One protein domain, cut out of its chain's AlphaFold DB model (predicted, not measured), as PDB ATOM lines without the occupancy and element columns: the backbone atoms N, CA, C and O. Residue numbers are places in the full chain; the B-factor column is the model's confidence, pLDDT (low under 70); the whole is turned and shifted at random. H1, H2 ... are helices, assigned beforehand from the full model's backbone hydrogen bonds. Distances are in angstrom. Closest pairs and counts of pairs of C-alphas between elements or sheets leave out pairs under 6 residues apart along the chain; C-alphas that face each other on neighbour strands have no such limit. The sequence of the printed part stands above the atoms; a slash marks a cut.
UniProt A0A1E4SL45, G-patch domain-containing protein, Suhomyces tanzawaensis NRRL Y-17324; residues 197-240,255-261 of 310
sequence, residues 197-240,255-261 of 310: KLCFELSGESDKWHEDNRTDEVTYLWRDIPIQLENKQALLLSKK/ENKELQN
ATOM      1  N   LYS A 197      99.282 -39.697  60.732       90.94
ATOM      2  CA  LYS A 197      99.573 -40.633  59.646       90.94
ATOM      3  C   LYS A 197      99.681 -42.075  60.153       90.94
ATOM      4  O   LYS A 197      99.089 -42.968  59.561       90.94
ATOM      5  N   LEU A 198     100.387 -42.293  61.258       92.00
ATOM      6  CA  LEU A 198     100.556 -43.620  61.846       92.00
ATOM      7  C   LEU A 198      99.222 -44.190  62.361       92.00
ATOM      8  O   LEU A 198      98.917 -45.348  62.102       92.00
ATOM      9  N   CYS A 199      98.392 -43.380  63.024       91.38
ATOM     10  CA  CYS A 199      97.042 -43.771  63.434       91.38
ATOM     11  C   CYS A 199      96.172 -44.128  62.226       91.38
ATOM     12  O   CYS A 199      95.485 -45.143  62.258       91.38
ATOM     13  N   PHE A 200      96.224 -43.341  61.150       91.56
ATOM     14  CA  PHE A 200      95.476 -43.614  59.923       91.56
ATOM     15  C   PHE A 200      95.868 -44.953  59.278       91.56
ATOM     16  O   PHE A 200      94.997 -45.724  58.871       91.56
ATOM     17  N   GLU A 201      97.169 -45.252  59.239       90.25
ATOM     18  CA  GLU A 201      97.698 -46.519  58.726       90.25
ATOM     19  C   GLU A 201      97.301 -47.703  59.624       90.25
ATOM     20  O   GLU A 201      96.751 -48.690  59.139       90.25
ATOM     21  N   LEU A 202      97.505 -47.602  60.942       89.56
ATOM     22  CA  LEU A 202      97.220 -48.698  61.878       89.56
ATOM     23  C   LEU A 202      95.723 -48.983  62.056       89.56
ATOM     24  O   LEU A 202      95.348 -50.135  62.278       89.56
ATOM     25  N   SER A 203      94.865 -47.969  61.923       89.75
ATOM     26  CA  SER A 203      93.407 -48.131  62.026       89.75
ATOM     27  C   SER A 203      92.810 -48.949  60.871       89.75
ATOM     28  O   SER A 203      91.656 -49.377  60.950       89.75
ATOM     29  N   GLY A 204      93.552 -49.127  59.769       86.44
ATOM     30  CA  GLY A 204      93.042 -49.718  58.527       86.44
ATOM     31  C   GLY A 204      92.005 -48.838  57.813       86.44
ATOM     32  O   GLY A 204      91.290 -49.300  56.926       86.44
ATOM     33  N   GLU A 205      91.876 -47.570  58.215       86.00
ATOM     34  CA  GLU A 205      91.066 -46.579  57.496       86.00
ATOM     35  C   GLU A 205      91.753 -46.135  56.202       86.00
ATOM     36  O   GLU A 205      91.067 -45.774  55.249       86.00
ATOM     37  N   SER A 206      93.087 -46.232  56.145       84.69
ATOM     38  CA  SER A 206      93.869 -45.986  54.932       84.69
ATOM     39  C   SER A 206      93.444 -46.874  53.770       84.69
ATOM     40  O   SER A 206      93.185 -46.367  52.679       84.69
ATOM     41  N   ASP A 207      93.314 -48.178  54.004       84.50
ATOM     42  CA  ASP A 207      92.954 -49.132  52.952       84.50
ATOM     43  C   ASP A 207      91.544 -48.855  52.417       84.50
ATOM     44  O   ASP A 207      91.338 -48.749  51.211       84.50
ATOM     45  N   LYS A 208      90.592 -48.603  53.325       84.62
ATOM     46  CA  LYS A 208      89.204 -48.258  52.972       84.62
ATOM     47  C   LYS A 208      89.116 -46.951  52.190       84.62
ATOM     48  O   LYS A 208      88.367 -46.850  51.224       84.62
ATOM     49  N   TRP A 209      89.889 -45.942  52.593       85.06
ATOM     50  CA  TRP A 209      89.913 -44.669  51.885       85.06
ATOM     51  C   TRP A 209      90.491 -44.815  50.472       85.06
ATOM     52  O   TRP A 209      89.970 -44.197  49.550       85.06
ATOM     53  N   HIS A 210      91.509 -45.656  50.266       79.19
ATOM     54  CA  HIS A 210      92.044 -45.915  48.926       79.19
ATOM     55  C   HIS A 210      91.044 -46.610  47.989       79.19
ATOM     56  O   HIS A 210      91.117 -46.407  46.775       79.19
ATOM     57  N   GLU A 211      90.117 -47.399  48.534       81.38
ATOM     58  CA  GLU A 211      89.053 -48.055  47.770       81.38
ATOM     59  C   GLU A 211      87.917 -47.078  47.419       81.38
ATOM     60  O   GLU A 211      87.586 -46.911  46.243       81.38
ATOM     61  N   ASP A 212      87.357 -46.387  48.417       78.56
ATOM     62  CA  ASP A 212      86.133 -45.589  48.248       78.56
ATOM     63  C   ASP A 212      86.382 -44.095  47.963       78.56
ATOM     64  O   ASP A 212      85.491 -43.398  47.472       78.56
ATOM     65  N   ASN A 213      87.580 -43.579  48.259       75.56
ATOM     66  CA  ASN A 213      87.957 -42.155  48.205       75.56
ATOM     67  C   ASN A 213      86.983 -41.222  48.953       75.56
ATOM     68  O   ASN A 213      86.773 -40.073  48.564       75.56
ATOM     69  N   ARG A 214      86.353 -41.705  50.032       75.38
ATOM     70  CA  ARG A 214      85.423 -40.918  50.853       75.38
ATOM     71  C   ARG A 214      86.098 -40.415  52.120       75.38
ATOM     72  O   ARG A 214      86.406 -41.186  53.022       75.38
ATOM     73  N   THR A 215      86.272 -39.100  52.226       74.19
ATOM     74  CA  THR A 215      86.873 -38.447  53.405       74.19
ATOM     75  C   THR A 215      85.947 -38.383  54.619       74.19
ATOM     76  O   THR A 215      86.417 -38.233  55.746       74.19
ATOM     77  N   ASP A 216      84.632 -38.487  54.412       74.75
ATOM     78  CA  ASP A 216      83.630 -38.305  55.471       74.75
ATOM     79  C   ASP A 216      83.564 -39.494  56.436       74.75
ATOM     80  O   ASP A 216      83.175 -39.341  57.595       74.75
ATOM     81  N   GLU A 217      83.987 -40.667  55.967       78.88
ATOM     82  CA  GLU A 217      83.992 -41.919  56.726       78.88
ATOM     83  C   GLU A 217      85.255 -42.069  57.595       78.88
ATOM     84  O   GLU A 217      85.277 -42.886  58.514       78.88
ATOM     85  N   VAL A 218      86.278 -41.243  57.344       82.38
ATOM     86  CA  VAL A 218      87.536 -41.220  58.100       82.38
ATOM     87  C   VAL A 218      87.331 -40.514  59.437       82.38
ATOM     88  O   VAL A 218      86.685 -39.453  59.516       82.38
ATOM     89  N   THR A 219      87.919 -41.088  60.486       86.44
ATOM     90  CA  THR A 219      87.906 -40.528  61.837       86.44
ATOM     91  C   THR A 219      88.444 -39.098  61.825       86.44
ATOM     92  O   THR A 219      89.477 -38.788  61.229       86.44
ATOM     93  N   TYR A 220      87.733 -38.202  62.512       83.38
ATOM     94  CA  TYR A 220      88.010 -36.765  62.501       83.38
ATOM     95  C   TYR A 220      89.455 -36.424  62.905       83.38
ATOM     96  O   TYR A 220      90.037 -35.509  62.330       83.38
ATOM     97  N   LEU A 221      90.059 -37.184  63.831       84.56
ATOM     98  CA  LEU A 221      91.405 -36.936  64.365       84.56
ATOM     99  C   LEU A 221      92.507 -36.929  63.300       84.56
ATOM    100  O   LEU A 221      93.455 -36.160  63.426       84.56
ATOM    101  N   TRP A 222      92.393 -37.750  62.252       88.25
ATOM    102  CA  TRP A 222      93.392 -37.854  61.178       88.25
ATOM    103  C   TRP A 222      92.809 -37.605  59.782       88.25
ATOM    104  O   TRP A 222      93.484 -37.836  58.782       88.25
ATOM    105  N   ARG A 223      91.592 -37.051  59.694       85.12
ATOM    106  CA  ARG A 223      90.922 -36.698  58.426       85.12
ATOM    107  C   ARG A 223      91.709 -35.705  57.565       85.12
ATOM    108  O   ARG A 223      91.554 -35.686  56.349       85.12
ATOM    109  N   ASP A 224      92.578 -34.900  58.168       84.25
ATOM    110  CA  ASP A 224      93.425 -33.970  57.414       84.25
ATOM    111  C   ASP A 224      94.421 -34.700  56.489       84.25
ATOM    112  O   ASP A 224      94.776 -34.193  55.428       84.25
ATOM    113  N   ILE A 225      94.827 -35.928  56.833       87.31
ATOM    114  CA  ILE A 225      95.779 -36.723  56.044       87.31
ATOM    115  C   ILE A 225      95.249 -37.049  54.633       87.31
ATOM    116  O   ILE A 225      95.922 -36.674  53.668       87.31
ATOM    117  N   PRO A 226      94.077 -37.693  54.450       84.88
ATOM    118  CA  PRO A 226      93.550 -37.972  53.113       84.88
ATOM    119  C   PRO A 226      93.288 -36.694  52.303       84.88
ATOM    120  O   PRO A 226      93.639 -36.646  51.128       84.88
ATOM    121  N   ILE A 227      92.804 -35.614  52.931       84.56
ATOM    122  CA  ILE A 227      92.604 -34.317  52.256       84.56
ATOM    123  C   ILE A 227      93.935 -33.772  51.709       84.56
ATOM    124  O   ILE A 227      94.018 -33.321  50.564       84.56
ATOM    125  N   GLN A 228      95.009 -33.829  52.503       84.44
ATOM    126  CA  GLN A 228      96.344 -33.435  52.049       84.44
ATOM    127  C   GLN A 228      96.835 -34.307  50.882       84.44
ATOM    128  O   GLN A 228      97.483 -33.792  49.965       84.44
ATOM    129  N   LEU A 229      96.539 -35.610  50.897       84.25
ATOM    130  CA  LEU A 229      96.899 -36.528  49.817       84.25
ATOM    131  C   LEU A 229      96.142 -36.210  48.523       84.25
ATOM    132  O   LEU A 229      96.790 -36.093  47.482       84.25
ATOM    133  N   GLU A 230      94.827 -35.990  48.580       81.25
ATOM    134  CA  GLU A 230      94.007 -35.581  47.429       81.25
ATOM    135  C   GLU A 230      94.522 -34.278  46.819       81.25
ATOM    136  O   GLU A 230      94.787 -34.202  45.617       81.25
ATOM    137  N   ASN A 231      94.765 -33.268  47.656       81.81
ATOM    138  CA  ASN A 231      95.295 -31.981  47.216       81.81
ATOM    139  C   ASN A 231      96.673 -32.129  46.565       81.81
ATOM    140  O   ASN A 231      96.953 -31.516  45.534       81.81
ATOM    141  N   LYS A 232      97.546 -32.970  47.132       82.75
ATOM    142  CA  LYS A 232      98.866 -33.254  46.560       82.75
ATOM    143  C   LYS A 232      98.752 -33.971  45.216       82.75
ATOM    144  O   LYS A 232      99.493 -33.628  44.296       82.75
ATOM    145  N   GLN A 233      97.840 -34.930  45.079       79.44
ATOM    146  CA  GLN A 233      97.573 -35.601  43.808       79.44
ATOM    147  C   GLN A 233      97.051 -34.605  42.765       79.44
ATOM    148  O   GLN A 233      97.624 -34.516  41.677       79.44
ATOM    149  N   ALA A 234      96.052 -33.789  43.113       80.69
ATOM    150  CA  ALA A 234      95.513 -32.730  42.259       80.69
ATOM    151  C   ALA A 234      96.597 -31.731  41.822       80.69
ATOM    152  O   ALA A 234      96.642 -31.320  40.662       80.69
ATOM    153  N   LEU A 235      97.528 -31.400  42.721       78.44
ATOM    154  CA  LEU A 235      98.666 -30.539  42.425       78.44
ATOM    155  C   LEU A 235      99.667 -31.172  41.454       78.44
ATOM    156  O   LEU A 235     100.215 -30.501  40.585       78.44
ATOM    157  N   LEU A 236      99.961 -32.460  41.610       78.12
ATOM    158  CA  LEU A 236     100.852 -33.173  40.694       78.12
ATOM    159  C   LEU A 236     100.223 -33.284  39.299       78.12
ATOM    160  O   LEU A 236     100.911 -33.109  38.293       78.12
ATOM    161  N   LEU A 237      98.907 -33.497  39.244       73.81
ATOM    162  CA  LEU A 237      98.116 -33.463  38.016       73.81
ATOM    163  C   LEU A 237      98.117 -32.063  37.377       73.81
ATOM    164  O   LEU A 237      98.260 -31.956  36.156       73.81
ATOM    165  N   SER A 238      98.022 -30.992  38.177       70.25
ATOM    166  CA  SER A 238      98.037 -29.611  37.679       70.25
ATOM    167  C   SER A 238      99.423 -29.159  37.216       70.25
ATOM    168  O   SER A 238      99.516 -28.548  36.157       70.25
ATOM    169  N   LYS A 239     100.507 -29.554  37.900       60.81
ATOM    170  CA  LYS A 239     101.907 -29.271  37.513       60.81
ATOM    171  C   LYS A 239     102.333 -29.899  36.182       60.81
ATOM    172  O   LYS A 239     103.348 -29.502  35.617       60.81
ATOM    173  N   LYS A 240     101.567 -30.861  35.652       56.09
ATOM    174  CA  LYS A 240     101.750 -31.394  34.290       56.09
ATOM    175  C   LYS A 240     101.211 -30.440  33.207       56.09
ATOM    176  O   LYS A 240     101.505 -30.621  32.028       56.09
ATOM    177  N   GLU A 255      88.558 -24.669  55.022       41.47
ATOM    178  CA  GLU A 255      88.685 -24.604  56.462       41.47
ATOM    179  C   GLU A 255      87.599 -25.527  57.003       41.47
ATOM    180  O   GLU A 255      86.416 -25.182  57.033       41.47
ATOM    181  N   ASN A 256      87.993 -26.737  57.389       44.19
ATOM    182  CA  ASN A 256      87.214 -27.538  58.305       44.19
ATOM    183  C   ASN A 256      87.208 -26.743  59.611       44.19
ATOM    184  O   ASN A 256      88.072 -26.925  60.465       44.19
ATOM    185  N   LYS A 257      86.252 -25.815  59.734       47.84
ATOM    186  CA  LYS A 257      86.008 -24.999  60.932       47.84
ATOM    187  C   LYS A 257      85.846 -25.856  62.191       47.84
ATOM    188  O   LYS A 257      86.044 -25.366  63.291       47.84
ATOM    189  N   GLU A 258      85.553 -27.141  62.030       48.34
ATOM    190  CA  GLU A 258      85.434 -28.116  63.112       48.34
ATOM    191  C   GLU A 258      86.796 -28.657  63.601       48.34
ATOM    192  O   GLU A 258      86.919 -29.053  64.755       48.34
ATOM    193  N   LEU A 259      87.856 -28.616  62.776       47.28
ATOM    194  CA  LEU A 259      89.215 -29.071  63.127       47.28
ATOM    195  C   LEU A 259      90.088 -27.982  63.777       47.28
ATOM    196  O   LEU A 259      91.154 -28.295  64.323       47.28
ATOM    197  N   GLN A 260      89.654 -26.719  63.716       52.41
ATOM    198  CA  GLN A 260      90.358 -25.569  64.297       52.41
ATOM    199  C   GLN A 260      90.158 -25.421  65.813       52.41
ATOM    200  O   GLN A 260      90.803 -24.569  66.416       52.41
ATOM    201  N   ASN A 261      89.324 -26.255  66.442       57.25
ATOM    202  CA  ASN A 261      88.944 -26.053  67.843       57.25
ATOM    203  C   ASN A 261      89.766 -26.843  68.869       57.25
ATOM    204  O   ASN A 261      89.606 -26.599  70.059       57.25
TER     205      ASN A 261
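This is residues 197 to 240 and 255 to 261 of the 310 residues of the protein "G-patch domain-containing protein" of Suhomyces tanzawaensis NRRL Y-17324 (UniProt A0A1E4SL45). Residues 231 to 239 of the long helix H3, with Lys 240, stick out from a small loose head, where short helices H1 and H2 make a corner beside H3's beginning. The printed part has 51 residues, with three named helices in the order H1, H2, H3 and no named strand: all helix. It is only just loose, close to compact, with a radius of gyration of the C-alphas of 11.9 A, spanning 33 by 27 by 18 A.

Start at H3, residues 224 to 239. H1, residues 197 to 202, is close but not clearly touching; the closest C-alphas, of Lys 197 and Ile 225, are 6.5 A apart. H2, residues 205 to 212, is also close to H3 but not clearly touching, at a steep tilt of 48 degrees; C-alphas Trp 209 and Pro 226 come closest, 7.7 A. H1 and H2 are about perpendicular, at 88 degrees. In H1, H2 and H3 every O i to N i+4 pair is within hydrogen-bond range.

Find C-alpha 224 at (93.425, -33.970, 57.414); H3 runs 22.1 A to C-alpha 239 at (101.907, -29.271, 37.513).

Residues 241 to 254 are cut out, leaving 26.6 A between C-alphas 240 and 255. The link H2 to H3 is long. Residues 239 to 240 and 255 to 261 have pLDDT under 70.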